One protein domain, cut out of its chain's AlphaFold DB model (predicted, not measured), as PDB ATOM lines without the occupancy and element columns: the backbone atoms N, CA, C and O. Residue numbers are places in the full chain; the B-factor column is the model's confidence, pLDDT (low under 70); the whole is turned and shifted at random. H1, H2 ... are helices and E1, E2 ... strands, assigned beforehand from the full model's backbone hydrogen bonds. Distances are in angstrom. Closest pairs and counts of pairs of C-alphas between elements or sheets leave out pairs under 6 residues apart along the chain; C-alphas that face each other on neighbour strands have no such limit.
ATOM      1  N   ARG A 182      30.896 -42.931  25.440       93.88
ATOM      2  CA  ARG A 182      31.637 -44.029  26.066       93.88
ATOM      3  C   ARG A 182      31.655 -43.886  27.583       93.88
ATOM      4  O   ARG A 182      31.451 -44.875  28.288       93.88
ATOM      5  N   SER A 183      31.919 -42.681  28.071       94.00
ATOM      6  CA  SER A 183      31.968 -42.365  29.495       94.00
ATOM      7  C   SER A 183      30.575 -42.461  30.101       94.00
ATOM      8  O   SER A 183      30.418 -43.106  31.130       94.00
ATOM      9  N   LEU A 184      29.542 -41.974  29.409       95.38
ATOM     10  CA  LEU A 184      28.155 -42.104  29.848       95.38
ATOM     11  C   LEU A 184      27.729 -43.574  29.942       95.38
ATOM     12  O   LEU A 184      27.158 -43.980  30.947       95.38
ATOM     13  N   ARG A 185      28.073 -44.416  28.956       95.69
ATOM     14  CA  ARG A 185      27.806 -45.864  29.038       95.69
ATOM     15  C   ARG A 185      28.530 -46.524  30.218       95.69
ATOM     16  O   ARG A 185      27.987 -47.434  30.840       95.69
ATOM     17  N   ARG A 186      29.747 -46.075  30.545       95.62
ATOM     18  CA  ARG A 186      30.464 -46.543  31.738       95.62
ATOM     19  C   ARG A 186      29.740 -46.137  33.020       95.62
ATOM     20  O   ARG A 186      29.677 -46.953  33.937       95.62
ATOM     21  N   GLU A 187      29.180 -44.933  33.076       96.06
ATOM     22  CA  GLU A 187      28.356 -44.495  34.204       96.06
ATOM     23  C   GLU A 187      27.077 -45.330  34.326       96.06
ATOM     24  O   GLU A 187      26.752 -45.760  35.427       96.06
ATOM     25  N   VAL A 188      26.415 -45.677  33.214       96.81
ATOM     26  CA  VAL A 188      25.270 -46.611  33.220       96.81
ATOM     27  C   VAL A 188      25.653 -47.953  33.849       96.81
ATOM     28  O   VAL A 188      24.910 -48.460  34.678       96.81
ATOM     29  N   TYR A 189      26.822 -48.506  33.510       95.81
ATOM     30  CA  TYR A 189      27.308 -49.752  34.114       95.81
ATOM     31  C   TYR A 189      27.683 -49.600  35.594       95.81
ATOM     32  O   TYR A 189      27.367 -50.464  36.403       95.81
ATOM     33  N   THR A 190      28.384 -48.522  35.947       95.31
ATOM     34  CA  THR A 190      28.985 -48.356  37.283       95.31
ATOM     35  C   THR A 190      27.956 -47.929  38.323       95.31
ATOM     36  O   THR A 190      28.026 -48.355  39.470       95.31
ATOM     37  N   ASN A 191      27.021 -47.072  37.921       95.94
ATOM     38  CA  ASN A 191      26.047 -46.430  38.796       95.94
ATOM     39  C   ASN A 191      24.601 -46.861  38.509       95.94
ATOM     40  O   ASN A 191      23.683 -46.310  39.112       95.94
ATOM     41  N   GLU A 192      24.408 -47.825  37.599       97.06
ATOM     42  CA  GLU A 192      23.112 -48.431  37.272       97.06
ATOM     43  C   GLU A 192      22.046 -47.371  36.951       97.06
ATOM     44  O   GLU A 192      20.954 -47.379  37.509       97.06
ATOM     45  N   LEU A 193      22.378 -46.416  36.074       97.56
ATOM     46  CA  LEU A 193      21.596 -45.181  35.888       97.56
ATOM     47  C   LEU A 193      20.120 -45.391  35.493       97.56
ATOM     48  O   LEU A 193      19.323 -44.463  35.634       97.56
ATOM     49  N   LEU A 194      19.753 -46.581  35.005       97.31
ATOM     50  CA  LEU A 194      18.392 -46.951  34.617       97.31
ATOM     51  C   LEU A 194      18.011 -48.327  35.171       97.31
ATOM     52  O   LEU A 194      18.805 -49.268  35.122       97.31
ATOM     53  N   TYR A 195      16.763 -48.447  35.622       95.88
ATOM     54  CA  TYR A 195      16.124 -49.703  36.018       95.88
ATOM     55  C   TYR A 195      14.841 -49.935  35.224       95.88
ATOM     56  O   TYR A 195      14.062 -49.010  35.018       95.88
ATOM     57  N   GLU A 196      14.568 -51.187  34.874       92.38
ATOM     58  CA  GLU A 196      13.241 -51.646  34.458       92.38
ATOM     59  C   GLU A 196      12.666 -52.520  35.580       92.38
ATOM     60  O   GLU A 196      13.206 -53.580  35.918       92.38
ATOM     61  N   GLY A 197      11.596 -52.043  36.221       86.44
ATOM     62  CA  GLY A 197      11.122 -52.626  37.476       86.44
ATOM     63  C   GLY A 197      12.219 -52.571  38.543       86.44
ATOM     64  O   GLY A 197      12.637 -51.487  38.942       86.44
ATOM     65  N   ASP A 198      12.696 -53.736  38.982       89.69
ATOM     66  CA  ASP A 198      13.744 -53.876  40.003       89.69
ATOM     67  C   ASP A 198      15.094 -54.370  39.459       89.69
ATOM     68  O   ASP A 198      15.999 -54.668  40.251       89.69
ATOM     69  N   THR A 199      15.237 -54.441  38.132       94.56
ATOM     70  CA  THR A 199      16.444 -54.926  37.446       94.56
ATOM     71  C   THR A 199      17.162 -53.772  36.737       94.56
ATOM     72  O   THR A 199      16.503 -53.030  36.006       94.56
ATOM     73  N   PRO A 200      18.489 -53.606  36.904       96.69
ATOM     74  CA  PRO A 200      19.260 -52.637  36.128       96.69
ATOM     75  C   PRO A 200      19.174 -52.923  34.625       96.69
ATOM     76  O   PRO A 200      19.250 -54.080  34.200       96.69
ATOM     77  N   VAL A 201      19.058 -51.874  33.812       96.38
ATOM     78  CA  VAL A 201      19.074 -52.000  32.348       96.38
ATOM     79  C   VAL A 201      20.477 -52.387  31.876       96.38
ATOM     80  O   VAL A 201      21.476 -51.831  32.333       96.38
ATOM     81  N   ASP A 202      20.560 -53.322  30.926       94.75
ATOM     82  CA  ASP A 202      21.829 -53.732  30.320       94.75
ATOM     83  C   ASP A 202      22.509 -52.540  29.605       94.75
ATOM     84  O   ASP A 202      21.958 -52.013  28.629       94.75
ATOM     85  N   PRO A 203      23.732 -52.134  30.006       92.88
ATOM     86  CA  PRO A 203      24.460 -51.029  29.380       92.88
ATOM     87  C   PRO A 203      24.784 -51.230  27.890       92.88
ATOM     88  O   PRO A 203      25.163 -50.274  27.209       92.88
ATOM     89  N   GLN A 204      24.676 -52.452  27.357       91.62
ATOM     90  CA  GLN A 204      24.813 -52.706  25.918       91.62
ATOM     91  C   GLN A 204      23.542 -52.376  25.129       91.62
ATOM     92  O   GLN A 204      23.617 -52.158  23.921       91.62
ATOM     93  N   ARG A 205      22.385 -52.322  25.799       91.06
ATOM     94  CA  ARG A 205      21.078 -52.052  25.186       91.06
ATOM     95  C   ARG A 205      20.692 -50.574  25.221       91.06
ATOM     96  O   ARG A 205      19.761 -50.190  24.520       91.06
ATOM     97  N   VAL A 206      21.408 -49.745  25.984       94.00
ATOM     98  CA  VAL A 206      21.132 -48.304  26.070       94.00
ATOM     99  C   VAL A 206      21.692 -47.526  24.880       94.00
ATOM    100  O   VAL A 206      22.812 -47.759  24.407       94.00
ATOM    101  N   ASN A 207      20.933 -46.524  24.441       94.06
ATOM    102  CA  ASN A 207      21.395 -45.532  23.485       94.06
ATOM    103  C   ASN A 207      21.904 -44.289  24.225       94.06
ATOM    104  O   ASN A 207      21.142 -43.588  24.883       94.06
ATOM    105  N   THR A 208      23.200 -44.015  24.095       93.44
ATOM    106  CA  THR A 208      23.888 -42.884  24.735       93.44
ATOM    107  C   THR A 208      24.221 -41.756  23.758       93.44
ATOM    108  O   THR A 208      24.924 -40.811  24.121       93.44
ATOM    109  N   ARG A 209      23.755 -41.847  22.504       89.44
ATOM    110  CA  ARG A 209      24.030 -40.839  21.476       89.44
ATOM    111  C   ARG A 209      23.373 -39.517  21.848       89.44
ATOM    112  O   ARG A 209      22.152 -39.430  21.892       89.44
ATOM    113  N   ARG A 210      24.174 -38.467  22.051       86.69
ATOM    114  CA  ARG A 210      23.692 -37.154  22.528       86.69
ATOM    115  C   ARG A 210      22.881 -37.267  23.832       86.69
ATOM    116  O   ARG A 210      21.827 -36.652  23.936       86.69
ATOM    117  N   GLY A 211      23.337 -38.071  24.790       92.06
ATOM    118  CA  GLY A 211      22.658 -38.293  26.074       92.06
ATOM    119  C   GLY A 211      21.987 -39.663  26.172       92.06
ATOM    120  O   GLY A 211      21.866 -40.384  25.179       92.06
ATOM    121  N   LEU A 212      21.584 -40.027  27.390       95.06
ATOM    122  CA  LEU A 212      20.996 -41.325  27.718       95.06
ATOM    123  C   LEU A 212      19.501 -41.324  27.386       95.06
ATOM    124  O   LEU A 212      18.725 -40.608  28.016       95.06
ATOM    125  N   GLU A 213      19.115 -42.095  26.376       94.25
ATOM    126  CA  GLU A 213      17.726 -42.197  25.920       94.25
ATOM    127  C   GLU A 213      16.851 -42.961  26.918       94.25
ATOM    128  O   GLU A 213      17.262 -43.996  27.441       94.25
ATOM    129  N   VAL A 214      15.642 -42.443  27.137       94.06
ATOM    130  CA  VAL A 214      14.573 -43.072  27.925       94.06
ATOM    131  C   VAL A 214      13.308 -43.198  27.082       94.06
ATOM    132  O   VAL A 214      13.067 -42.408  26.159       94.06
ATOM    133  N   HIS A 215      12.483 -44.185  27.402       93.69
ATOM    134  CA  HIS A 215      11.351 -44.607  26.589       93.69
ATOM    135  C   HIS A 215      10.027 -44.455  27.335       93.69
ATOM    136  O   HIS A 215       9.994 -44.336  28.552       93.69
ATOM    137  N   LEU A 216       8.925 -44.430  26.592       93.50
ATOM    138  CA  LEU A 216       7.585 -44.213  27.126       93.50
ATOM    139  C   LEU A 216       6.964 -45.501  27.693       93.50
ATOM    140  O   LEU A 216       6.892 -46.520  26.994       93.50
ATOM    141  N   ASP A 217       6.433 -45.437  28.917       93.75
ATOM    142  CA  ASP A 217       5.569 -46.490  29.459       93.75
ATOM    143  C   ASP A 217       4.119 -46.279  29.001       93.75
ATOM    144  O   ASP A 217       3.508 -45.260  29.311       93.75
ATOM    145  N   LEU A 218       3.565 -47.251  28.271       94.31
ATOM    146  CA  LEU A 218       2.138 -47.319  27.925       94.31
ATOM    147  C   LEU A 218       1.545 -48.685  28.304       94.31
ATOM    148  O   LEU A 218       0.520 -49.094  27.763       94.31
ATOM    149  N   GLU A 219       2.184 -49.398  29.231       91.44
ATOM    150  CA  GLU A 219       1.671 -50.647  29.791       91.44
ATOM    151  C   GLU A 219       1.262 -50.492  31.258       91.44
ATOM    152  O   GLU A 219       0.397 -51.233  31.722       91.44
ATOM    153  N   GLY A 220       1.845 -49.534  31.991       87.75
ATOM    154  CA  GLY A 220       1.395 -49.177  33.340       87.75
ATOM    155  C   GLY A 220       1.529 -50.333  34.334       87.75
ATOM    156  O   GLY A 220       0.712 -50.490  35.240       87.75
ATOM    157  N   ARG A 221       2.545 -51.191  34.157       85.94
ATOM    158  CA  ARG A 221       2.711 -52.423  34.954       85.94
ATOM    159  C   ARG A 221       2.872 -52.145  36.449       85.94
ATOM    160  O   ARG A 221       2.485 -52.970  37.267       85.94
ATOM    161  N   MET A 222       3.465 -51.002  36.799       80.81
ATOM    162  CA  MET A 222       3.675 -50.578  38.189       80.81
ATOM    163  C   MET A 222       2.495 -49.791  38.775       80.81
ATOM    164  O   MET A 222       2.526 -49.435  39.948       80.81
ATOM    165  N   THR A 223       1.480 -49.504  37.964       81.31
ATOM    166  CA  THR A 223       0.369 -48.591  38.267       81.31
ATOM    167  C   THR A 223      -0.987 -49.230  37.948       81.31
ATOM    168  O   THR A 223      -1.955 -48.529  37.670       81.31
ATOM    169  N   ASP A 224      -1.054 -50.567  37.966       80.81
ATOM    170  CA  ASP A 224      -2.261 -51.368  37.697       80.81
ATOM    171  C   ASP A 224      -2.977 -50.976  36.387       80.81
ATOM    172  O   ASP A 224      -4.200 -50.905  36.304       80.81
ATOM    173  N   GLY A 225      -2.190 -50.674  35.348       83.69
ATOM    174  CA  GLY A 225      -2.683 -50.292  34.026       83.69
ATOM    175  C   GLY A 225      -2.943 -48.796  33.833       83.69
ATOM    176  O   GLY A 225      -3.335 -48.410  32.739       83.69
ATOM    177  N   LEU A 226      -2.708 -47.921  34.814       86.50
ATOM    178  CA  LEU A 226      -2.763 -46.469  34.601       86.50
ATOM    179  C   LEU A 226      -1.469 -45.968  33.945       86.50
ATOM    180  O   LEU A 226      -0.407 -46.017  34.559       86.50
ATOM    181  N   VAL A 227      -1.536 -45.428  32.729       90.25
ATOM    182  CA  VAL A 227      -0.329 -44.983  31.994       90.25
ATOM    183  C   VAL A 227      -0.099 -43.477  32.046       90.25
ATOM    184  O   VAL A 227       0.996 -42.995  31.763       90.25
ATOM    185  N   GLY A 228      -1.119 -42.720  32.440       90.44
ATOM    186  CA  GLY A 228      -0.994 -41.293  32.674       90.44
ATOM    187  C   GLY A 228      -2.315 -40.561  32.573       90.44
ATOM    188  O   GLY A 228      -3.381 -41.132  32.807       90.44
ATOM    189  N   PHE A 229      -2.224 -39.279  32.240       89.75
ATOM    190  CA  PHE A 229      -3.347 -38.357  32.310       89.75
ATOM    191  C   PHE A 229      -3.401 -37.452  31.091       89.75
ATOM    192  O   PHE A 229      -2.374 -36.973  30.620       89.75
ATOM    193  N   ARG A 230      -4.605 -37.183  30.604       91.38
ATOM    194  CA  ARG A 230      -4.880 -36.229  29.533       91.38
ATOM    195  C   ARG A 230      -5.549 -35.006  30.137       91.38
ATOM    196  O   ARG A 230      -6.547 -35.143  30.831       91.38
ATOM    197  N   ALA A 231      -5.020 -33.817  29.890       91.06
ATOM    198  CA  ALA A 231      -5.645 -32.590  30.359       91.06
ATOM    199  C   ALA A 231      -6.993 -32.365  29.661       91.06
ATOM    200  O   ALA A 231      -7.091 -32.485  28.438       91.06
ATOM    201  N   ILE A 232      -8.006 -31.992  30.438       86.62
ATOM    202  CA  ILE A 232      -9.310 -31.544  29.947       86.62
ATOM    203  C   ILE A 232      -9.472 -30.048  30.220       86.62
ATOM    204  O   ILE A 232      -8.887 -29.500  31.153       86.62
ATOM    205  N   GLY A 233     -10.225 -29.354  29.368       75.88
ATOM    206  CA  GLY A 233     -10.436 -27.918  29.526       75.88
ATOM    207  C   GLY A 233     -11.225 -27.607  30.797       75.88
ATOM    208  O   GLY A 233     -12.296 -28.168  31.004       75.88
ATOM    209  N   ASN A 234     -10.730 -26.670  31.606       78.62
ATOM    210  CA  ASN A 234     -11.439 -26.148  32.770       78.62
ATOM    211  C   ASN A 234     -11.401 -24.607  32.751       78.62
ATOM    212  O   ASN A 234     -10.310 -24.039  32.608       78.62
ATOM    213  N   PRO A 235     -12.557 -23.919  32.839       71.81
ATOM    214  CA  PRO A 235     -12.596 -22.460  32.818       71.81
ATOM    215  C   PRO A 235     -12.062 -21.820  34.108       71.81
ATOM    216  O   PRO A 235     -11.581 -20.684  34.057       71.81
ATOM    217  N   ASP A 236     -12.114 -22.526  35.240       86.50
ATOM    218  CA  ASP A 236     -11.771 -21.978  36.547       86.50
ATOM    219  C   ASP A 236     -10.248 -21.929  36.746       86.50
ATOM    220  O   ASP A 236      -9.554 -22.946  36.605       86.50
ATOM    221  N   PRO A 237      -9.689 -20.754  37.086       91.38
ATOM    222  CA  PRO A 237      -8.257 -20.612  37.265       91.38
ATOM    223  C   PRO A 237      -7.763 -21.306  38.538       91.38
ATOM    224  O   PRO A 237      -8.358 -21.202  39.609       91.38
ATOM    225  N   LEU A 238      -6.600 -21.947  38.429       93.19
ATOM    226  CA  LEU A 238      -5.890 -22.542  39.559       93.19
ATOM    227  C   LEU A 238      -5.203 -21.442  40.389       93.19
ATOM    228  O   LEU A 238      -4.235 -20.828  39.931       93.19
ATOM    229  N   ASP A 239      -5.664 -21.194  41.616       94.31
ATOM    230  CA  ASP A 239      -4.955 -20.341  42.572       94.31
ATOM    231  C   ASP A 239      -3.712 -21.078  43.075       94.31
ATOM    232  O   ASP A 239      -3.786 -22.073  43.799       94.31
ATOM    233  N   ARG A 240      -2.539 -20.564  42.707       91.56
ATOM    234  CA  ARG A 240      -1.263 -21.219  42.991       91.56
ATOM    235  C   ARG A 240      -0.787 -21.122  44.437       91.56
ATOM    236  O   ARG A 240       0.246 -21.708  44.761       91.56
ATOM    237  N   ARG A 241      -1.510 -20.416  45.311       90.69
ATOM    238  CA  ARG A 241      -1.289 -20.498  46.765       90.69
ATOM    239  C   ARG A 241      -1.916 -21.748  47.371       90.69
ATOM    240  O   ARG A 241      -1.441 -22.218  48.404       90.69
ATOM    241  N   GLN A 242      -2.952 -22.287  46.735       88.19
ATOM    242  CA  GLN A 242      -3.637 -23.474  47.219       88.19
ATOM    243  C   GLN A 242      -2.796 -24.724  46.947       88.19
ATOM    244  O   GLN A 242      -2.180 -24.883  45.890       88.19
ATOM    245  N   ARG A 243      -2.769 -25.632  47.922       83.06
ATOM    246  CA  ARG A 243      -2.118 -26.940  47.814       83.06
ATOM    247  C   ARG A 243      -3.173 -28.011  48.001       83.06
ATOM    248  O   ARG A 243      -3.930 -27.925  48.959       83.06
ATOM    249  N   ARG A 244      -3.182 -29.014  47.119       82.00
ATOM    250  CA  ARG A 244      -4.121 -30.145  47.168       82.00
ATOM    251  C   ARG A 244      -5.573 -29.694  47.382       82.00
ATOM    252  O   ARG A 244      -6.253 -30.199  48.263       82.00
ATOM    253  N   ALA A 245      -6.016 -28.708  46.608       83.50
ATOM    254  CA  ALA A 245      -7.351 -28.119  46.729       83.50
ATOM    255  C   ALA A 245      -8.249 -28.431  45.525       83.50
ATOM    256  O   ALA A 245      -9.467 -28.307  45.611       83.50
ATOM    257  N   TYR A 246      -7.648 -28.826  44.401       84.12
ATOM    258  CA  TYR A 246      -8.353 -29.008  43.139       84.12
ATOM    259  C   TYR A 246      -8.555 -30.498  42.838       84.12
ATOM    260  O   TYR A 246      -7.563 -31.213  42.658       84.12
ATOM    261  N   PRO A 247      -9.806 -30.992  42.778       79.12
ATOM    262  CA  PRO A 247     -10.092 -32.372  42.406       79.12
ATOM    263  C   PRO A 247      -9.604 -32.669  40.998       79.12
ATOM    264  O   PRO A 247      -9.850 -31.911  40.062       79.12
ATOM    265  N   ILE A 248      -8.917 -33.792  40.845       80.12
ATOM    266  CA  ILE A 248      -8.169 -34.055  39.622       80.12
ATOM    267  C   ILE A 248      -9.050 -34.274  38.395       80.12
ATOM    268  O   ILE A 248      -8.706 -33.816  37.311       80.12
ATOM    269  N   HIS A 249     -10.211 -34.901  38.585       78.19
ATOM    270  CA  HIS A 249     -11.172 -35.217  37.527       78.19
ATOM    271  C   HIS A 249     -11.791 -33.974  36.879       78.19
ATOM    272  O   HIS A 249     -12.368 -34.079  35.808       78.19
ATOM    273  N   HIS A 250     -11.650 -32.791  37.487       82.25
ATOM    274  CA  HIS A 250     -12.057 -31.530  36.864       82.25
ATOM    275  C   HIS A 250     -11.036 -31.002  35.844       82.25
ATOM    276  O   HIS A 250     -11.346 -30.078  35.098       82.25
ATOM    277  N   TYR A 251      -9.806 -31.522  35.850       87.06
ATOM    278  CA  TYR A 251      -8.684 -30.999  35.061       87.06
ATOM    279  C   TYR A 251      -8.002 -32.076  34.222       87.06
ATOM    280  O   TYR A 251      -7.367 -31.758  33.218       87.06
ATOM    281  N   PHE A 252      -8.135 -33.345  34.605       87.38
ATOM    282  CA  PHE A 252      -7.487 -34.462  33.944       87.38
ATOM    283  C   PHE A 252      -8.383 -35.689  33.817       87.38
ATOM    284  O   PHE A 252      -9.038 -36.135  34.756       87.38
ATOM    285  N   ASP A 253      -8.263 -36.300  32.651       85.00
ATOM    286  CA  ASP A 253      -8.738 -37.617  32.298       85.00
ATOM    287  C   ASP A 253      -7.659 -38.670  32.571       85.00
ATOM    288  O   ASP A 253      -6.581 -38.607  31.985       85.00
ATOM    289  N   ALA A 254      -7.953 -39.691  33.379       85.44
ATOM    290  CA  ALA A 254      -7.093 -40.876  33.472       85.44
ATOM    291  C   ALA A 254      -7.024 -41.634  32.135       85.44
ATOM    292  O   ALA A 254      -8.024 -41.714  31.411       85.44
ATOM    293  N   ILE A 255      -5.847 -42.196  31.845       87.81
ATOM    294  CA  ILE A 255      -5.548 -42.995  30.655       87.81
ATOM    295  C   ILE A 255      -5.173 -44.408  31.099       87.81
ATOM    296  O   ILE A 255      -4.157 -44.613  31.765       87.81
ATOM    297  N   GLU A 256      -5.985 -45.382  30.702       86.00
ATOM    298  CA  GLU A 256      -5.665 -46.801  30.850       86.00
ATOM    299  C   GLU A 256      -4.673 -47.264  29.782       86.00
ATOM    300  O   GLU A 256      -4.631 -46.731  28.668       86.00
ATOM    301  N   ALA A 257      -3.919 -48.308  30.111       88.56
ATOM    302  CA  ALA A 257      -3.000 -48.979  29.218       88.56
ATOM    303  C   ALA A 257      -3.752 -49.453  27.966       88.56
ATOM    304  O   ALA A 257      -4.634 -50.320  28.047       88.56
ATOM    305  N   PRO A 258      -3.439 -48.899  26.781       84.50
ATOM    306  CA  PRO A 258      -4.101 -49.311  25.558       84.50
ATOM    307  C   PRO A 258      -3.780 -50.779  25.263       84.50
ATOM    308  O   PRO A 258      -2.622 -51.187  25.251       84.50
ATOM    309  N   ARG A 259      -4.804 -51.582  24.938       79.81
ATOM    310  CA  ARG A 259      -4.653 -53.033  24.676       79.81
ATOM    311  C   ARG A 259      -3.635 -53.375  23.583       79.81
ATOM    312  O   ARG A 259      -3.110 -54.481  23.561       79.81
ATOM    313  N   ASN A 260      -3.415 -52.462  22.644       81.81
ATOM    314  CA  ASN A 260      -2.473 -52.613  21.535       81.81
ATOM    315  C   ASN A 260      -1.143 -51.866  21.762       81.81
ATOM    316  O   ASN A 260      -0.326 -51.830  20.846       81.81
ATOM    317  N   GLY A 261      -0.934 -51.255  22.936       82.50
ATOM    318  CA  GLY A 261       0.255 -50.457  23.253       82.50
ATOM    319  C   GLY A 261       0.347 -49.123  22.500       82.50
ATOM    320  O   GLY A 261       1.436 -48.552  22.415       82.50
ATOM    321  N   LEU A 262      -0.761 -48.646  21.915       87.56
ATOM    322  CA  LEU A 262      -0.820 -47.430  21.102       87.56
ATOM    323  C   LEU A 262      -1.762 -46.397  21.730       87.56
ATOM    324  O   LEU A 262      -2.961 -46.646  21.863       87.56
ATOM    325  N   LEU A 263      -1.233 -45.218  22.054       90.81
ATOM    326  CA  LEU A 263      -2.016 -44.077  22.528       90.81
ATOM    327  C   LEU A 263      -2.198 -43.078  21.385       90.81
ATOM    328  O   LEU A 263      -1.225 -42.545  20.854       90.81
ATOM    329  N   ASN A 264      -3.448 -42.824  21.000       87.75
ATOM    330  CA  ASN A 264      -3.767 -41.827  19.983       87.75
ATOM    331  C   ASN A 264      -3.870 -40.440  20.621       87.75
ATOM    332  O   ASN A 264      -4.510 -40.285  21.660       87.75
ATOM    333  N   ILE A 265      -3.279 -39.453  19.959       87.56
ATOM    334  CA  ILE A 265      -3.345 -38.036  20.295       87.56
ATOM    335  C   ILE A 265      -4.214 -37.352  19.247       87.56
ATOM    336  O   ILE A 265      -3.881 -37.342  18.056       87.56
ATOM    337  N   ASP A 266      -5.333 -36.797  19.690       84.62
ATOM    338  CA  ASP A 266      -6.257 -36.025  18.875       84.62
ATOM    339  C   ASP A 266      -5.735 -34.586  18.672       84.62
ATOM    340  O   ASP A 266      -5.097 -34.018  19.564       84.62
ATOM    341  N   PRO A 267      -6.002 -33.941  17.521       78.88
ATOM    342  CA  PRO A 267      -5.659 -32.534  17.310       78.88
ATOM    343  C   PRO A 267      -6.224 -31.555  18.354       78.88
ATOM    344  O   PRO A 267      -5.690 -30.454  18.500       78.88
ATOM    345  N   THR A 268      -7.319 -31.916  19.029       81.25
ATOM    346  CA  THR A 268      -7.951 -31.112  20.088       81.25
ATOM    347  C   THR A 268      -7.292 -31.287  21.452       81.25
ATOM    348  O   THR A 268      -7.485 -30.436  22.325       81.25
ATOM    349  N   ASP A 269      -6.472 -32.325  21.628       85.38
ATOM    350  CA  ASP A 269      -5.742 -32.540  22.868       85.38
ATOM    351  C   ASP A 269      -4.695 -31.439  23.073       85.38
ATOM    352  O   ASP A 269      -4.117 -30.886  22.130       85.38
ATOM    353  N   THR A 270      -4.429 -31.118  24.339       87.50
ATOM    354  CA  THR A 270      -3.525 -30.018  24.705       87.50
ATOM    355  C   THR A 270      -2.287 -30.499  25.447       87.50
ATOM    356  O   THR A 270      -1.173 -30.106  25.095       87.50
ATOM    357  N   LEU A 271      -2.460 -31.365  26.444       90.81
ATOM    358  CA  LEU A 271      -1.384 -31.886  27.277       90.81
ATOM    359  C   LEU A 271      -1.694 -33.310  27.724       90.81
ATOM    360  O   LEU A 271      -2.799 -33.605  28.172       90.81
ATOM    361  N   PHE A 272      -0.671 -34.150  27.680       92.06
ATOM    362  CA  PHE A 272      -0.629 -35.427  28.371       92.06
ATOM    363  C   PHE A 272       0.477 -35.397  29.419       92.06
ATOM    364  O   PHE A 272       1.557 -34.874  29.161       92.06
ATOM    365  N   VAL A 273       0.225 -35.979  30.584       91.88
ATOM    366  CA  VAL A 273       1.222 -36.230  31.625       91.88
ATOM    367  C   VAL A 273       1.416 -37.738  31.689       91.88
ATOM    368  O   VAL A 273       0.543 -38.461  32.169       91.88
ATOM    369  N   LEU A 274       2.535 -38.203  31.148       93.00
ATOM    370  CA  LEU A 274       2.908 -39.610  31.027       93.00
ATOM    371  C   LEU A 274       4.177 -39.881  31.848       93.00
ATOM    372  O   LEU A 274       4.648 -39.013  32.588       93.00
ATOM    373  N   ALA A 275       4.739 -41.081  31.729       92.50
ATOM    374  CA  ALA A 275       5.964 -41.442  32.427       92.50
ATOM    375  C   ALA A 275       6.915 -42.296  31.592       92.50
ATOM    376  O   ALA A 275       6.526 -42.956  30.626       92.50
ATOM    377  N   THR A 276       8.181 -42.280  31.996       93.69
ATOM    378  CA  THR A 276       9.210 -43.142  31.428       93.69
ATOM    379  C   THR A 276       9.012 -44.595  31.856       93.69
ATOM    380  O   THR A 276       8.643 -44.877  32.999       93.69
ATOM    381  N   LEU A 277       9.315 -45.510  30.936       94.31
ATOM    382  CA  LEU A 277       9.436 -46.946  31.162       94.31
ATOM    383  C   LEU A 277      10.577 -47.238  32.129       94.31
ATOM    384  O   LEU A 277      10.408 -47.970  33.104       94.31
ATOM    385  N   GLU A 278      11.736 -46.636  31.883       94.94
ATOM    386  CA  GLU A 278      12.869 -46.764  32.778       94.94
ATOM    387  C   GLU A 278      12.703 -45.874  34.005       94.94
ATOM    388  O   GLU A 278      12.279 -44.717  33.943       94.94
ATOM    389  N   ARG A 279      13.126 -46.404  35.144       94.62
ATOM    390  CA  ARG A 279      13.303 -45.673  36.390       94.62
ATOM    391  C   ARG A 279      14.713 -45.093  36.413       94.62
ATOM    392  O   ARG A 279      15.697 -45.825  36.354       94.62
ATOM    393  N   ILE A 280      14.800 -43.775  36.518       95.69
ATOM    394  CA  ILE A 280      16.026 -42.986  36.390       95.69
ATOM    395  C   ILE A 280      16.719 -42.853  37.748       95.69
ATOM    396  O   ILE A 280      16.055 -42.614  38.763       95.69
ATOM    397  N   ARG A 281      18.052 -42.962  37.759       96.38
ATOM    398  CA  ARG A 281      18.923 -42.674  38.908       96.38
ATOM    399  C   ARG A 281      19.896 -41.543  38.590       96.38
ATOM    400  O   ARG A 281      20.612 -41.606  37.600       96.38
ATOM    401  N   VAL A 282      20.004 -40.568  39.489       97.00
ATOM    402  CA  VAL A 282      21.008 -39.498  39.444       97.00
ATOM    403  C   VAL A 282      21.931 -39.616  40.660       97.00
ATOM    404  O   VAL A 282      21.542 -39.217  41.760       97.00
ATOM    405  N   PRO A 283      23.143 -40.182  40.499       97.00
ATOM    406  CA  PRO A 283      24.084 -40.351  41.603       97.00
ATOM    407  C   PRO A 283      24.520 -39.022  42.222       97.00
ATOM    408  O   PRO A 283      24.537 -37.991  41.559       97.00
ATOM    409  N   ILE A 284      24.952 -39.054  43.483       95.94
ATOM    410  CA  ILE A 284      25.261 -37.854  44.285       95.94
ATOM    411  C   ILE A 284      26.328 -36.930  43.669       95.94
ATOM    412  O   ILE A 284      26.319 -35.728  43.920       95.94
ATOM    413  N   MET A 285      27.256 -37.464  42.874       96.31
ATOM    414  CA  MET A 285      28.311 -36.676  42.215       96.31
ATOM    415  C   MET A 285      27.918 -36.167  40.823       96.31
ATOM    416  O   MET A 285      28.769 -35.670  40.086       96.31
ATOM    417  N   MET A 286      26.648 -36.294  40.449       96.62
ATOM    418  CA  MET A 286      26.128 -35.854  39.165       96.62
ATOM    419  C   MET A 286      24.805 -35.119  39.345       96.62
ATOM    420  O   MET A 286      24.053 -35.354  40.286       96.62
ATOM    421  N   ALA A 287      24.512 -34.247  38.398       96.50
ATOM    422  CA  ALA A 287      23.170 -33.759  38.151       96.50
ATOM    423  C   ALA A 287      22.762 -34.166  36.734       96.50
ATOM    424  O   ALA A 287      23.626 -34.485  35.918       96.50
ATOM    425  N   ALA A 288      21.471 -34.140  36.421       95.19
ATOM    426  CA  ALA A 288      21.019 -34.388  35.060       95.19
ATOM    427  C   ALA A 288      20.009 -33.341  34.588       95.19
ATOM    428  O   ALA A 288      19.445 -32.579  35.380       95.19
ATOM    429  N   GLU A 289      19.816 -33.277  33.281       91.62
ATOM    430  CA  GLU A 289      18.728 -32.559  32.631       91.62
ATOM    431  C   GLU A 289      18.131 -33.445  31.541       91.62
ATOM    432  O   GLU A 289      18.860 -34.147  30.840       91.62
ATOM    433  N   MET A 290      16.807 -33.447  31.413       89.75
ATOM    434  CA  MET A 290      16.151 -34.118  30.295       89.75
ATOM    435  C   MET A 290      15.979 -33.130  29.154       89.75
ATOM    436  O   MET A 290      15.244 -32.153  29.286       89.75
ATOM    437  N   ASP A 291      16.651 -33.408  28.046       82.06
ATOM    438  CA  ASP A 291      16.434 -32.733  26.779       82.06
ATOM    439  C   ASP A 291      15.330 -33.450  25.994       82.06
ATOM    440  O   ASP A 291      15.162 -34.679  26.080       82.06
ATOM    441  N   ALA A 292      14.571 -32.680  25.222       64.88
ATOM    442  CA  ALA A 292      13.527 -33.232  24.379       64.88
ATOM    443  C   ALA A 292      14.166 -34.094  23.282       64.88
ATOM    444  O   ALA A 292      15.131 -33.689  22.627       64.88
ATOM    445  N   VAL A 293      13.602 -35.275  23.015       60.12
ATOM    446  CA  VAL A 293      13.924 -35.964  21.764       60.12
ATOM    447  C   VAL A 293      13.371 -35.083  20.655       60.12
ATOM    448  O   VAL A 293      12.157 -34.946  20.502       60.12
ATOM    449  N   ALA A 294      14.263 -34.462  19.883       49.31
ATOM    450  CA  ALA A 294      13.897 -33.872  18.610       49.31
ATOM    451  C   ALA A 294      13.398 -35.010  17.710       49.31
ATOM    452  O   ALA A 294      14.173 -35.627  16.980       49.31
ATOM    453  N   LEU A 295      12.109 -35.338  17.791       46.84
ATOM    454  CA  LEU A 295      11.470 -36.075  16.722       46.84
ATOM    455  C   LEU A 295      11.487 -35.134  15.527       46.84
ATOM    456  O   LEU A 295      10.767 -34.141  15.473       46.84
ATOM    457  N   GLU A 296      12.351 -35.454  14.571       40.75
ATOM    458  CA  GLU A 296      12.457 -34.755  13.294       40.75
ATOM    459  C   GLU A 296      11.137 -34.820  12.490       40.75
ATOM    460  O   GLU A 296      11.017 -34.145  11.472       40.75
ATOM    461  N   HIS A 297      10.127 -35.581  12.944       45.47
ATOM    462  CA  HIS A 297       8.825 -35.736  12.295       45.47
ATOM    463  C   HIS A 297       7.718 -36.014  13.339       45.47
ATOM    464  O   HIS A 297       7.667 -37.111  13.888       45.47
ATOM    465  N   GLY A 298       6.837 -35.041  13.606       57.81
ATOM    466  CA  GLY A 298       5.682 -35.176  14.513       57.81
ATOM    467  C   GLY A 298       4.931 -33.851  14.735       57.81
ATOM    468  O   GLY A 298       5.446 -32.780  14.405       57.81
ATOM    469  N   TRP A 299       3.704 -33.917  15.261       59.66
ATOM    470  CA  TRP A 299       2.873 -32.761  15.641       59.66
ATOM    471  C   TRP A 299       2.883 -32.487  17.151       59.66
ATOM    472  O   TRP A 299       2.375 -31.442  17.571       59.66
ATOM    473  N   VAL A 300       3.461 -33.387  17.949       62.59
ATOM    474  CA  VAL A 300       3.631 -33.230  19.398       62.59
ATOM    475  C   VAL A 300       5.007 -32.692  19.771       62.59
ATOM    476  O   VAL A 300       6.000 -32.884  19.067       62.59
ATOM    477  N   LYS A 301       5.068 -32.019  20.920       71.69
ATOM    478  CA  LYS A 301       6.320 -31.627  21.564       71.69
ATOM    479  C   LYS A 301       6.485 -32.379  22.873       71.69
ATOM    480  O   LYS A 301       5.581 -32.382  23.705       71.69
ATOM    481  N   TRP A 302       7.652 -32.982  23.032       70.12
ATOM    482  CA  TRP A 302       8.038 -33.708  24.231       70.12
ATOM    483  C   TRP A 302       8.669 -32.759  25.232       70.12
ATOM    484  O   TRP A 302       9.703 -32.183  24.919       70.12
ATOM    485  N   HIS A 303       8.058 -32.695  26.410       65.88
ATOM    486  CA  HIS A 303       8.557 -32.179  27.677       65.88
ATOM    487  C   HIS A 303       9.030 -30.713  27.665       65.88
ATOM    488  O   HIS A 303       9.534 -30.173  26.682       65.88
ATOM    489  N   GLU A 304       8.914 -30.042  28.804       66.12
ATOM    490  CA  GLU A 304       9.579 -28.758  29.044       66.12
ATOM    491  C   GLU A 304      10.875 -29.071  29.804       66.12
ATOM    492  O   GLU A 304      10.819 -29.359  30.994       66.12
ATOM    493  N   ALA A 305      12.017 -29.154  29.098       63.03
ATOM    494  CA  ALA A 305      13.314 -29.649  29.600       63.03
ATOM    495  C   ALA A 305      13.557 -29.374  31.099       63.03
ATOM    496  O   ALA A 305      13.478 -28.230  31.546       63.03
ATOM    497  N   GLY A 306      13.838 -30.428  31.871       82.94
ATOM    498  CA  GLY A 306      13.722 -30.432  33.335       82.94
ATOM    499  C   GLY A 306      15.012 -30.851  34.024       82.94
ATOM    500  O   GLY A 306      15.644 -31.822  33.607       82.94
ATOM    501  N   PHE A 307      15.392 -30.152  35.095       92.50
ATOM    502  CA  PHE A 307      16.505 -30.570  35.947       92.50
ATOM    503  C   PHE A 307      16.145 -31.757  36.839       92.50
ATOM    504  O   PHE A 307      15.104 -31.785  37.492       92.50
ATOM    505  N   PHE A 308      17.086 -32.691  36.921       93.69
ATOM    506  CA  PHE A 308      17.138 -33.743  37.920       93.69
ATOM    507  C   PHE A 308      18.338 -33.467  38.819       93.69
ATOM    508  O   PHE A 308      19.467 -33.280  38.347       93.69
ATOM    509  N   ASP A 309      18.084 -33.378  40.117       94.44
ATOM    510  CA  ASP A 309      19.113 -33.059  41.098       94.44
ATOM    511  C   ASP A 309      19.787 -34.327  41.658       94.44
ATOM    512  O   ASP A 309      19.195 -35.412  41.638       94.44
ATOM    513  N   PRO A 310      21.026 -34.197  42.168       96.12
ATOM    514  CA  PRO A 310      21.749 -35.269  42.844       96.12
ATOM    515  C   PRO A 310      20.889 -36.007  43.870       96.12
ATOM    516  O   PRO A 310      20.256 -35.381  44.723       96.12
ATOM    517  N   GLY A 311      20.885 -37.338  43.807       94.25
ATOM    518  CA  GLY A 311      20.087 -38.204  44.675       94.25
ATOM    519  C   GLY A 311      18.732 -38.606  44.083       94.25
ATOM    520  O   GLY A 311      18.094 -39.515  44.619       94.25
ATOM    521  N   PHE A 312      18.280 -38.002  42.973       93.69
ATOM    522  CA  PHE A 312      16.999 -38.362  42.355       93.69
ATOM    523  C   PHE A 312      16.975 -39.842  41.971       93.69
ATOM    524  O   PHE A 312      17.802 -40.308  41.189       93.69
ATOM    525  N   GLY A 313      16.046 -40.599  42.557       92.38
ATOM    526  CA  GLY A 313      15.950 -42.042  42.361       92.38
ATOM    527  C   GLY A 313      17.180 -42.838  42.807       92.38
ATOM    528  O   GLY A 313      17.188 -44.039  42.603       92.38
ATOM    529  N   TYR A 314      18.188 -42.212  43.417       93.81
ATOM    530  CA  TYR A 314      19.433 -42.848  43.853       93.81
ATOM    531  C   TYR A 314      19.511 -42.936  45.380       93.81
ATOM    532  O   TYR A 314      19.918 -43.969  45.899       93.81
ATOM    533  N   GLY A 315      19.061 -41.892  46.085       89.94
ATOM    534  CA  GLY A 315      19.237 -41.770  47.530       89.94
ATOM    535  C   GLY A 315      20.626 -41.244  47.900       89.94
ATOM    536  O   GLY A 315      21.266 -40.570  47.089       89.94
ATOM    537  N   ALA A 316      21.090 -41.518  49.117       88.31
ATOM    538  CA  ALA A 316      22.392 -41.042  49.598       88.31
ATOM    539  C   ALA A 316      23.562 -41.908  49.102       88.31
ATOM    540  O   ALA A 316      24.625 -41.377  48.761       88.31
ATOM    541  N   ASP A 317      23.351 -43.223  49.042       89.81
ATOM    542  CA  ASP A 317      24.392 -44.228  48.805       89.81
ATOM    543  C   ASP A 317      24.005 -45.233  47.706       89.81
ATOM    544  O   ASP A 317      24.714 -46.207  47.457       89.81
ATOM    545  N   GLY A 318      22.902 -44.977  47.000       91.19
ATOM    546  CA  GLY A 318      22.451 -45.798  45.884       91.19
ATOM    547  C   GLY A 318      21.435 -46.869  46.272       91.19
ATOM    548  O   GLY A 318      21.266 -47.848  45.550       91.19
ATOM    549  N   GLU A 319      20.768 -46.685  47.405       92.38
ATOM    550  CA  GLU A 319      19.768 -47.582  47.970       92.38
ATOM    551  C   GLU A 319      18.445 -47.601  47.186       92.38
ATOM    552  O   GLU A 319      17.663 -48.546  47.309       92.38
ATOM    553  N   ILE A 320      18.189 -46.584  46.359       92.06
ATOM    554  CA  ILE A 320      16.969 -46.479  45.555       92.06
ATOM    555  C   ILE A 320      17.233 -46.997  44.133       92.06
ATOM    556  O   ILE A 320      18.172 -46.580  43.456       92.06
ATOM    557  N   LYS A 321      16.353 -47.880  43.649       93.75
ATOM    558  CA  LYS A 321      16.388 -48.478  42.297       93.75
ATOM    559  C   LYS A 321      15.730 -47.594  41.229       93.75
ATOM    560  O   LYS A 321      14.934 -48.056  40.417       93.75
ATOM    561  N   GLY A 322      15.988 -46.293  41.280       93.19
ATOM    562  CA  GLY A 322      15.430 -45.313  40.354       93.19
ATOM    563  C   GLY A 322      13.986 -44.893  40.641       93.19
ATOM    564  O   GLY A 322      13.253 -45.506  41.429       93.19
ATOM    565  N   LYS A 323      13.560 -43.834  39.952       91.25
ATOM    566  CA  LYS A 323      12.186 -43.301  39.946       91.25
ATOM    567  C   LYS A 323      11.754 -42.987  38.518       91.25
ATOM    568  O   LYS A 323      12.592 -42.609  37.704       91.25
ATOM    569  N   SER A 324      10.466 -43.129  38.212       90.81
ATOM    570  CA  SER A 324       9.940 -42.738  36.898       90.81
ATOM    571  C   SER A 324      10.222 -41.257  36.639       90.81
ATOM    572  O   SER A 324      10.049 -40.422  37.533       90.81
ATOM    573  N   GLY A 325      10.666 -40.931  35.430       90.12
ATOM    574  CA  GLY A 325      10.618 -39.573  34.906       90.12
ATOM    575  C   GLY A 325       9.192 -39.274  34.464       90.12
ATOM    576  O   GLY A 325       8.574 -40.095  33.794       90.12
ATOM    577  N   VAL A 326       8.655 -38.121  34.853       90.19
ATOM    578  CA  VAL A 326       7.376 -37.651  34.309       90.19
ATOM    579  C   VAL A 326       7.655 -36.962  32.980       90.19
ATOM    580  O   VAL A 326       8.646 -36.247  32.854       90.19
ATOM    581  N   VAL A 327       6.809 -37.230  31.990       89.38
ATOM    582  CA  VAL A 327       6.959 -36.733  30.625       89.38
ATOM    583  C   VAL A 327       5.691 -35.996  30.230       89.38
ATOM    584  O   VAL A 327       4.636 -36.605  30.057       89.38
ATOM    585  N   GLU A 328       5.785 -34.681  30.068       89.69
ATOM    586  CA  GLU A 328       4.702 -33.884  29.509       89.69
ATOM    587  C   GLU A 328       4.721 -33.953  27.979       89.69
ATOM    588  O   GLU A 328       5.739 -33.683  27.352       89.69
ATOM    589  N   VAL A 329       3.604 -34.297  27.343       88.62
ATOM    590  CA  VAL A 329       3.470 -34.280  25.881       88.62
ATOM    591  C   VAL A 329       2.477 -33.197  25.504       88.62
ATOM    592  O   VAL A 329       1.276 -33.324  25.737       88.62
ATOM    593  N   HIS A 330       2.984 -32.117  24.919       83.50
ATOM    594  CA  HIS A 330       2.161 -31.016  24.441       83.50
ATOM    595  C   HIS A 330       1.637 -31.321  23.036       83.50
ATOM    596  O   HIS A 330       2.411 -31.516  22.093       83.50
ATOM    597  N   ALA A 331       0.314 -31.320  22.913       78.25
ATOM    598  CA  ALA A 331      -0.429 -31.551  21.681       78.25
ATOM    599  C   ALA A 331      -0.998 -30.227  21.116       78.25
ATOM    600  O   ALA A 331      -0.651 -29.128  21.562       78.25
ATOM    601  N   GLY A 332      -1.822 -30.302  20.067       65.81
ATOM    602  CA  GLY A 332      -2.431 -29.123  19.433       65.81
ATOM    603  C   GLY A 332      -1.732 -28.632  18.157       65.81
ATOM    604  O   GLY A 332      -1.791 -27.430  17.840       65.81
ATOM    605  N   GLY A 333      -1.056 -29.549  17.453       62.12
ATOM    606  CA  GLY A 333      -0.626 -29.410  16.059       62.12
ATOM    607  C   GLY A 333      -1.766 -29.664  15.057       62.12
ATOM    608  O   GLY A 333      -2.909 -29.890  15.436       62.12
ATOM    609  N   ARG A 334      -1.487 -29.581  13.746       60.34
ATOM    610  CA  ARG A 334      -2.530 -29.648  12.693       60.34
ATOM    611  C   ARG A 334      -3.032 -31.066  12.371       60.34
ATOM    612  O   ARG A 334      -3.920 -31.197  11.534       60.34
ATOM    613  N   GLY A 335      -2.471 -32.104  12.986       64.19
ATOM    614  CA  GLY A 335      -2.843 -33.497  12.755       64.19
ATOM    615  C   GLY A 335      -2.725 -34.324  14.029       64.19
ATOM    616  O   GLY A 335      -2.025 -33.925  14.957       64.19
ATOM    617  N   GLY A 336      -3.437 -35.451  14.060       72.12
ATOM    618  CA  GLY A 336      -3.312 -36.419  15.143       72.12
ATOM    619  C   GLY A 336      -1.972 -37.149  15.079       72.12
ATOM    620  O   GLY A 336      -1.321 -37.196  14.031       72.12
ATOM    621  N   GLU A 337      -1.572 -37.726  16.203       83.56
ATOM    622  CA  GLU A 337      -0.344 -38.507  16.337       83.56
ATOM    623  C   GLU A 337      -0.626 -39.796  17.112       83.56
ATOM    624  O   GLU A 337      -1.663 -39.937  17.756       83.56
ATOM    625  N   GLN A 338       0.271 -40.771  17.021       87.38
ATOM    626  CA  GLN A 338       0.159 -42.007  17.778       87.38
ATOM    627  C   GLN A 338       1.473 -42.277  18.495       87.38
ATOM    628  O   GLN A 338       2.512 -42.438  17.853       87.38
ATOM    629  N   LEU A 339       1.401 -42.356  19.820       91.00
ATOM    630  CA  LEU A 339       2.510 -42.749  20.676       91.00
ATOM    631  C   LEU A 339       2.503 -44.260  20.876       91.00
ATOM    632  O   LEU A 339       1.440 -44.883  20.947       91.00
ATOM    633  N   LYS A 340       3.694 -44.846  20.980       92.50
ATOM    634  CA  LYS A 340       3.872 -46.291  21.160       92.50
ATOM    635  C   LYS A 340       4.607 -46.593  22.452       92.50
ATOM    636  O   LYS A 340       5.526 -45.865  22.827       92.50
ATOM    637  N   HIS A 341       4.245 -47.700  23.094       94.44
ATOM    638  CA  HIS A 341       5.049 -48.234  24.184       94.44
ATOM    639  C   HIS A 341       6.499 -48.448  23.719       94.44
ATOM    640  O   HIS A 341       6.732 -48.931  22.607       94.44
ATOM    641  N   GLY A 342       7.472 -48.063  24.548       92.19
ATOM    642  CA  GLY A 342       8.891 -48.193  24.223       92.19
ATOM    643  C   GLY A 342       9.400 -47.176  23.193       92.19
ATOM    644  O   GLY A 342      10.534 -47.286  22.739       92.19
ATOM    645  N   GLN A 343       8.597 -46.182  22.797       91.19
ATOM    646  CA  GLN A 343       9.066 -45.072  21.967       91.19
ATOM    647  C   GLN A 343       9.990 -44.152  22.776       91.19
ATOM    648  O   GLN A 343       9.658 -43.790  23.902       91.19
ATOM    649  N   GLY A 344      11.123 -43.742  22.196       90.00
ATOM    650  CA  GLY A 344      12.029 -42.770  22.813       90.00
ATOM    651  C   GLY A 344      11.316 -41.440  23.071       90.00
ATOM    652  O   GLY A 344      10.710 -40.874  22.158       90.00
ATOM    653  N   CYS A 345      11.374 -40.959  24.312       88.69
ATOM    654  CA  CYS A 345      10.603 -39.801  24.779       88.69
ATOM    655  C   CYS A 345      11.460 -38.700  25.426       88.69
ATOM    656  O   CYS A 345      11.005 -37.564  25.543       88.69
ATOM    657  N   GLY A 346      12.713 -38.995  25.788       89.38
ATOM    658  CA  GLY A 346      13.646 -38.023  26.361       89.38
ATOM    659  C   GLY A 346      15.105 -38.462  26.220       89.38
ATOM    660  O   GLY A 346      15.390 -39.649  26.041       89.38
ATOM    661  N   ARG A 347      16.038 -37.506  26.307       91.44
ATOM    662  CA  ARG A 347      17.477 -37.782  26.460       91.44
ATOM    663  C   ARG A 347      18.019 -37.084  27.696       91.44
ATOM    664  O   ARG A 347      18.010 -35.861  27.775       91.44
ATOM    665  N   LEU A 348      18.533 -37.859  28.641       93.88
ATOM    666  CA  LEU A 348      19.156 -37.341  29.852       93.88
ATOM    667  C   LEU A 348      20.614 -36.964  29.575       93.88
ATOM    668  O   LEU A 348      21.436 -37.826  29.246       93.88
ATOM    669  N   GLN A 349      20.945 -35.686  29.745       93.62
ATOM    670  CA  GLN A 349      22.327 -35.229  29.854       93.62
ATOM    671  C   GLN A 349      22.743 -35.300  31.316       93.62
ATOM    672  O   GLN A 349      22.076 -34.728  32.173       93.62
ATOM    673  N   TYR A 350      23.845 -35.987  31.599       95.69
ATOM    674  CA  TYR A 350      24.443 -36.006  32.929       95.69
ATOM    675  C   TYR A 350      25.615 -35.030  32.980       95.69
ATOM    676  O   TYR A 350      26.451 -34.986  32.075       95.69
ATOM    677  N   HIS A 351      25.688 -34.281  34.072       95.44
ATOM    678  CA  HIS A 351      26.728 -33.305  34.349       95.44
ATOM    679  C   HIS A 351      27.454 -33.699  35.636       95.44
ATOM    680  O   HIS A 351      26.797 -33.831  36.675       95.44
ATOM    681  N   PRO A 352      28.787 -33.865  35.624       96.75
ATOM    682  CA  PRO A 352      29.542 -34.035  36.855       96.75
ATOM    683  C   PRO A 352      29.422 -32.793  37.743       96.75
ATOM    684  O   PRO A 352      29.477 -31.651  37.274       96.75
ATOM    685  N   LEU A 353      29.292 -33.028  39.048       96.50
ATOM    686  CA  LEU A 353      29.428 -31.979  40.045       96.50
ATOM    687  C   LEU A 353      30.896 -31.731  40.378       96.50
ATOM    688  O   LEU A 353      31.708 -32.653  40.462       96.50
ATOM    689  N   ARG A 354      31.214 -30.472  40.673       95.38
ATOM    690  CA  ARG A 354      32.548 -30.063  41.136       95.38
ATOM    691  C   ARG A 354      32.868 -30.575  42.542       95.38
ATOM    692  O   ARG A 354      34.037 -30.743  42.891       95.38
ATOM    693  N   ARG A 355      31.839 -30.790  43.370       95.25
ATOM    694  CA  ARG A 355      31.933 -31.269  44.757       95.25
ATOM    695  C   ARG A 355      30.718 -32.122  45.113       95.25
ATOM    696  O   ARG A 355      29.651 -31.942  44.538       95.25
ATOM    697  N   ARG A 356      30.865 -32.990  46.122       95.25
ATOM    698  CA  ARG A 356      29.716 -33.651  46.761       95.25
ATOM    699  C   ARG A 356      28.814 -32.573  47.379       95.25
ATOM    700  O   ARG A 356      29.345 -31.773  48.154       95.25
ATOM    701  N   PRO A 357      27.518 -32.519  47.040       95.94
ATOM    702  CA  PRO A 357      26.609 -31.536  47.605       95.94
ATOM    703  C   PRO A 357      26.330 -31.848  49.080       95.94
ATOM    704  O   PRO A 357      26.352 -33.011  49.489       95.94
ATOM    705  N   ASP A 358      26.093 -30.808  49.882       94.94
ATOM    706  CA  ASP A 358      25.695 -30.947  51.294       94.94
ATOM    707  C   ASP A 358      24.188 -31.213  51.471       94.94
ATOM    708  O   ASP A 358      23.724 -31.499  52.573       94.94
ATOM    709  N   LYS A 359      23.456 -31.183  50.353       93.06
ATOM    710  CA  LYS A 359      22.040 -31.509  50.184       93.06
ATOM    711  C   LYS A 359      21.879 -32.532  49.065       93.06
ATOM    712  O   LYS A 359      22.617 -32.489  48.084       93.06
ATOM    713  N   TRP A 360      20.876 -33.395  49.145       90.75
ATOM    714  CA  TRP A 360      20.494 -34.275  48.036       90.75
ATOM    715  C   TRP A 360      18.989 -34.513  48.011       90.75
ATOM    716  O   TRP A 360      18.285 -34.334  49.004       90.75
ATOM    717  N   TYR A 361      18.484 -34.901  46.848       86.62
ATOM    718  CA  TYR A 361      17.072 -35.169  46.648       86.62
ATOM    719  C   TYR A 361      16.602 -36.323  47.543       86.62
ATOM    720  O   TYR A 361      17.210 -37.392  47.557       86.62
ATOM    721  N   GLY A 362      15.507 -36.109  48.275       77.44
ATOM    722  CA  GLY A 362      14.953 -37.091  49.215       77.44
ATOM    723  C   GLY A 362      15.565 -37.059  50.619       77.44
ATOM    724  O   GLY A 362      15.121 -37.816  51.475       77.44
ATOM    725  N   MET A 363      16.543 -36.185  50.889       83.06
ATOM    726  CA  MET A 363      17.019 -35.940  52.253       83.06
ATOM    727  C   MET A 363      15.900 -35.335  53.113       83.06
ATOM    728  O   MET A 363      15.150 -34.463  52.667       83.06
ATOM    729  N   GLU A 364      15.808 -35.773  54.366       66.75
ATOM    730  CA  GLU A 364      14.824 -35.267  55.321       66.75
ATOM    731  C   GLU A 364      14.946 -33.739  55.494       66.75
ATOM    732  O   GLU A 364      16.043 -33.193  55.615       66.75
ATOM    733  N   GLY A 365      13.816 -33.027  55.457       61.97
ATOM    734  CA  GLY A 365      13.767 -31.559  55.539       61.97
ATOM    735  C   GLY A 365      13.894 -30.813  54.202       61.97
ATOM    736  O   GLY A 365      13.462 -29.662  54.116       61.97
ATOM    737  N   LEU A 366      14.377 -31.454  53.131       61.12
ATOM    738  CA  LEU A 366      14.236 -30.949  51.759       61.12
ATOM    739  C   LEU A 366      12.874 -31.402  51.232       61.12
ATOM    740  O   LEU A 366      12.758 -32.473  50.646       61.12
ATOM    741  N   GLY A 367      11.824 -30.624  51.512       54.56
ATOM    742  CA  GLY A 367      10.443 -30.944  51.134       54.56
ATOM    743  C   GLY A 367      10.314 -31.324  49.657       54.56
ATOM    744  O   GLY A 367      10.214 -30.457  48.793       54.56
ATOM    745  N   SER A 368      10.313 -32.624  49.368       60.50
ATOM    746  CA  SER A 368      10.209 -33.146  48.013       60.50
ATOM    747  C   SER A 368       8.779 -33.587  47.756       60.50
ATOM    748  O   SER A 368       8.326 -34.619  48.246       60.50
ATOM    749  N   SER A 369       8.066 -32.809  46.943       59.22
ATOM    750  CA  SER A 369       6.706 -33.134  46.501       59.22
ATOM    751  C   SER A 369       6.609 -34.441  45.705       59.22
ATOM    752  O   SER A 369       5.501 -34.924  45.480       59.22
ATOM    753  N   TYR A 370       7.739 -34.988  45.242       64.50
ATOM    754  CA  TYR A 370       7.783 -36.080  44.266       64.50
ATOM    755  C   TYR A 370       8.724 -37.221  44.681       64.50
ATOM    756  O   TYR A 370       9.118 -38.034  43.844       64.50
ATOM    757  N   ALA A 371       9.122 -37.288  45.959       60.16
ATOM    758  CA  ALA A 371       9.985 -38.354  46.473       60.16
ATOM    759  C   ALA A 371       9.372 -39.748  46.253       60.16
ATOM    760  O   ALA A 371      10.072 -40.677  45.845       60.16
ATOM    761  N   ASP A 372       8.055 -39.869  46.407       64.06
ATOM    762  CA  ASP A 372       7.330 -41.139  46.319       64.06
ATOM    763  C   ASP A 372       6.694 -41.402  44.949       64.06
ATOM    764  O   ASP A 372       5.919 -42.343  44.811       64.06
ATOM    765  N   GLN A 373       7.046 -40.627  43.914       74.31
ATOM    766  CA  GLN A 373       6.393 -40.772  42.610       74.31
ATOM    767  C   GLN A 373       6.666 -42.139  41.956       74.31
ATOM    768  O   GLN A 373       7.809 -42.613  41.920       74.31
ATOM    769  N   ILE A 374       5.610 -42.739  41.404       77.19
ATOM    770  CA  ILE A 374       5.627 -43.954  40.580       77.19
ATOM    771  C   ILE A 374       4.765 -43.661  39.351       77.19
ATOM    772  O   ILE A 374       3.634 -43.222  39.505       77.19
ATOM    773  N   GLY A 375       5.279 -43.872  38.139       84.12
ATOM    774  CA  GLY A 375       4.539 -43.538  36.919       84.12
ATOM    775  C   GLY A 375       4.281 -42.033  36.761       84.12
ATOM    776  O   GLY A 375       5.094 -41.201  37.177       84.12
ATOM    777  N   ALA A 376       3.174 -41.684  36.101       83.94
ATOM    778  CA  ALA A 376       2.785 -40.293  35.880       83.94
ATOM    779  C   ALA A 376       2.356 -39.637  37.201       83.94
ATOM    780  O   ALA A 376       1.725 -40.273  38.043       83.94
ATOM    781  N   TRP A 377       2.671 -38.352  37.385       80.81
ATOM    782  CA  TRP A 377       2.398 -37.653  38.643       80.81
ATOM    783  C   TRP A 377       1.962 -36.208  38.420       80.81
ATOM    784  O   TRP A 377       2.402 -35.546  37.483       80.81
ATOM    785  N   PHE A 378       1.135 -35.690  39.325       78.00
ATOM    786  CA  PHE A 378       0.495 -34.384  39.184       78.00
ATOM    787  C   PHE A 378       1.249 -33.237  39.851       78.00
ATOM    788  O   PHE A 378       2.200 -33.431  40.609       78.00
ATOM    789  N   ALA A 379       0.839 -32.010  39.543       80.44
ATOM    790  CA  ALA A 379       1.316 -30.817  40.227       80.44
ATOM    791  C   ALA A 379       0.679 -30.653  41.621       80.44
ATOM    792  O   ALA A 379      -0.447 -31.072  41.864       80.44
ATOM    793  N   ASN A 380       1.384 -29.943  42.508       76.94
ATOM    794  CA  ASN A 380       0.973 -29.650  43.889       76.94
ATOM    795  C   ASN A 380      -0.450 -29.077  44.109       76.94
ATOM    796  O   ASN A 380      -0.992 -29.320  45.192       76.94
ATOM    797  N   PRO A 381      -1.061 -28.295  43.191       79.50
ATOM    798  CA  PRO A 381      -2.411 -27.774  43.418       79.50
ATOM    799  C   PRO A 381      -3.488 -28.864  43.467       79.50
ATOM    800  O   PRO A 381      -4.515 -28.672  44.121       79.50
ATOM    801  N   PHE A 382      -3.265 -30.004  42.811       81.88
ATOM    802  CA  PHE A 382      -4.281 -31.041  42.684       81.88
ATOM    803  C   PHE A 382      -4.310 -31.983  43.889       81.88
ATOM    804  O   PHE A 382      -3.277 -32.296  44.486       81.88
ATOM    805  N   VAL A 383      -5.514 -32.419  44.260       71.31
ATOM    806  CA  VAL A 383      -5.733 -33.444  45.285       71.31
ATOM    807  C   VAL A 383      -5.229 -34.783  44.750       71.31
ATOM    808  O   VAL A 383      -5.618 -35.204  43.661       71.31
ATOM    809  N   LEU A 384      -4.380 -35.447  45.532       63.81
ATOM    810  CA  LEU A 384      -4.034 -36.854  45.351       63.81
ATOM    811  C   LEU A 384      -4.869 -37.634  46.376       63.81
ATOM    812  O   LEU A 384      -4.575 -37.488  47.564       63.81
ATOM    813  N   PRO A 385      -5.923 -38.363  45.976       52.19
ATOM    814  CA  PRO A 385      -6.647 -39.229  46.896       52.19
ATOM    815  C   PRO A 385      -5.748 -40.419  47.223       52.19
ATOM    816  O   PRO A 385      -5.413 -41.205  46.337       52.19
ATOM    817  N   GLY A 386      -5.304 -40.490  48.478       51.66
ATOM    818  CA  GLY A 386      -4.361 -41.507  48.936       51.66
ATOM    819  C   GLY A 386      -2.977 -41.441  48.268       51.66
ATOM    820  O   GLY A 386      -2.738 -40.789  47.253       51.66
ATOM    821  N   HIS A 387      -2.003 -42.136  48.852       53.34
ATOM    822  CA  HIS A 387      -0.679 -42.314  48.241       53.34
ATOM    823  C   HIS A 387      -0.683 -43.381  47.120       53.34
ATOM    824  O   HIS A 387       0.385 -43.714  46.604       53.34
ATOM    825  N   ASP A 388      -1.852 -43.919  46.747       62.56
ATOM    826  CA  ASP A 388      -2.012 -45.008  45.781       62.56
ATOM    827  C   ASP A 388      -2.656 -44.525  44.467       62.56
ATOM    828  O   ASP A 388      -3.861 -44.290  44.360       62.56
ATOM    829  N   LEU A 389      -1.832 -44.416  43.422       60.00
ATOM    830  CA  LEU A 389      -2.277 -44.090  42.066       60.00
ATOM    831  C   LEU A 389      -3.250 -45.122  41.480       60.00
ATOM    832  O   LEU A 389      -4.055 -44.755  40.624       60.00
ATOM    833  N   ALA A 390      -3.196 -46.386  41.910       59.69
ATOM    834  CA  ALA A 390      -4.107 -47.422  41.432       59.69
ATOM    835  C   ALA A 390      -5.523 -47.227  41.997       59.69
ATOM    836  O   ALA A 390      -6.508 -47.427  41.286       59.69
ATOM    837  N   GLU A 391      -5.645 -46.781  43.248       60.69
ATOM    838  CA  GLU A 391      -6.932 -46.420  43.848       60.69
ATOM    839  C   GLU A 391      -7.540 -45.194  43.157       60.69
ATOM    840  O   GLU A 391      -8.697 -45.237  42.731       60.69
TER     841      GLU A 391
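What this domain is: This is residues 182 to 391 of the 606 residues of an uncharacterized protein of Candidatus Woesearchaeota archaeon (UniProt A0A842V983). With little regular structure, two twisted antiparallel sheets, E1 E3 E4 E6 E9 and E2 E11 E7 E8, make a crossed sandwich, E5 E10 at one end and H1 at the other. The printed part has 210 residues, 73 in named elements, mostly strand: H1, then E1 to E11. It is compact, radius of gyration of the C-alphas 17.2 A, spanning 47 by 40 by 29 A.

How they stand to each other: E6, residues 271 to 280, has E9, 323 to 330, on one side, N 274 and O 327 2.9 A apart, and E3, 226 to 231, on the other, N 229 and O 273 2.9 A apart. H1, 182 to 191, only grazes the sheet of E11, 344 to 352; every O i to N i+4 pair in H1 is within hydrogen-bond range.

Where its parts are: H1 begins at C-alpha 182, (31.637, -44.029, 26.066). E11, 24.1 A long, ends at C-alpha 352, (29.542, -34.035, 36.855).

The domain as a whole: The printed part has no cut. pLDDT is under 70 in 33 residues, among them 364 to 372.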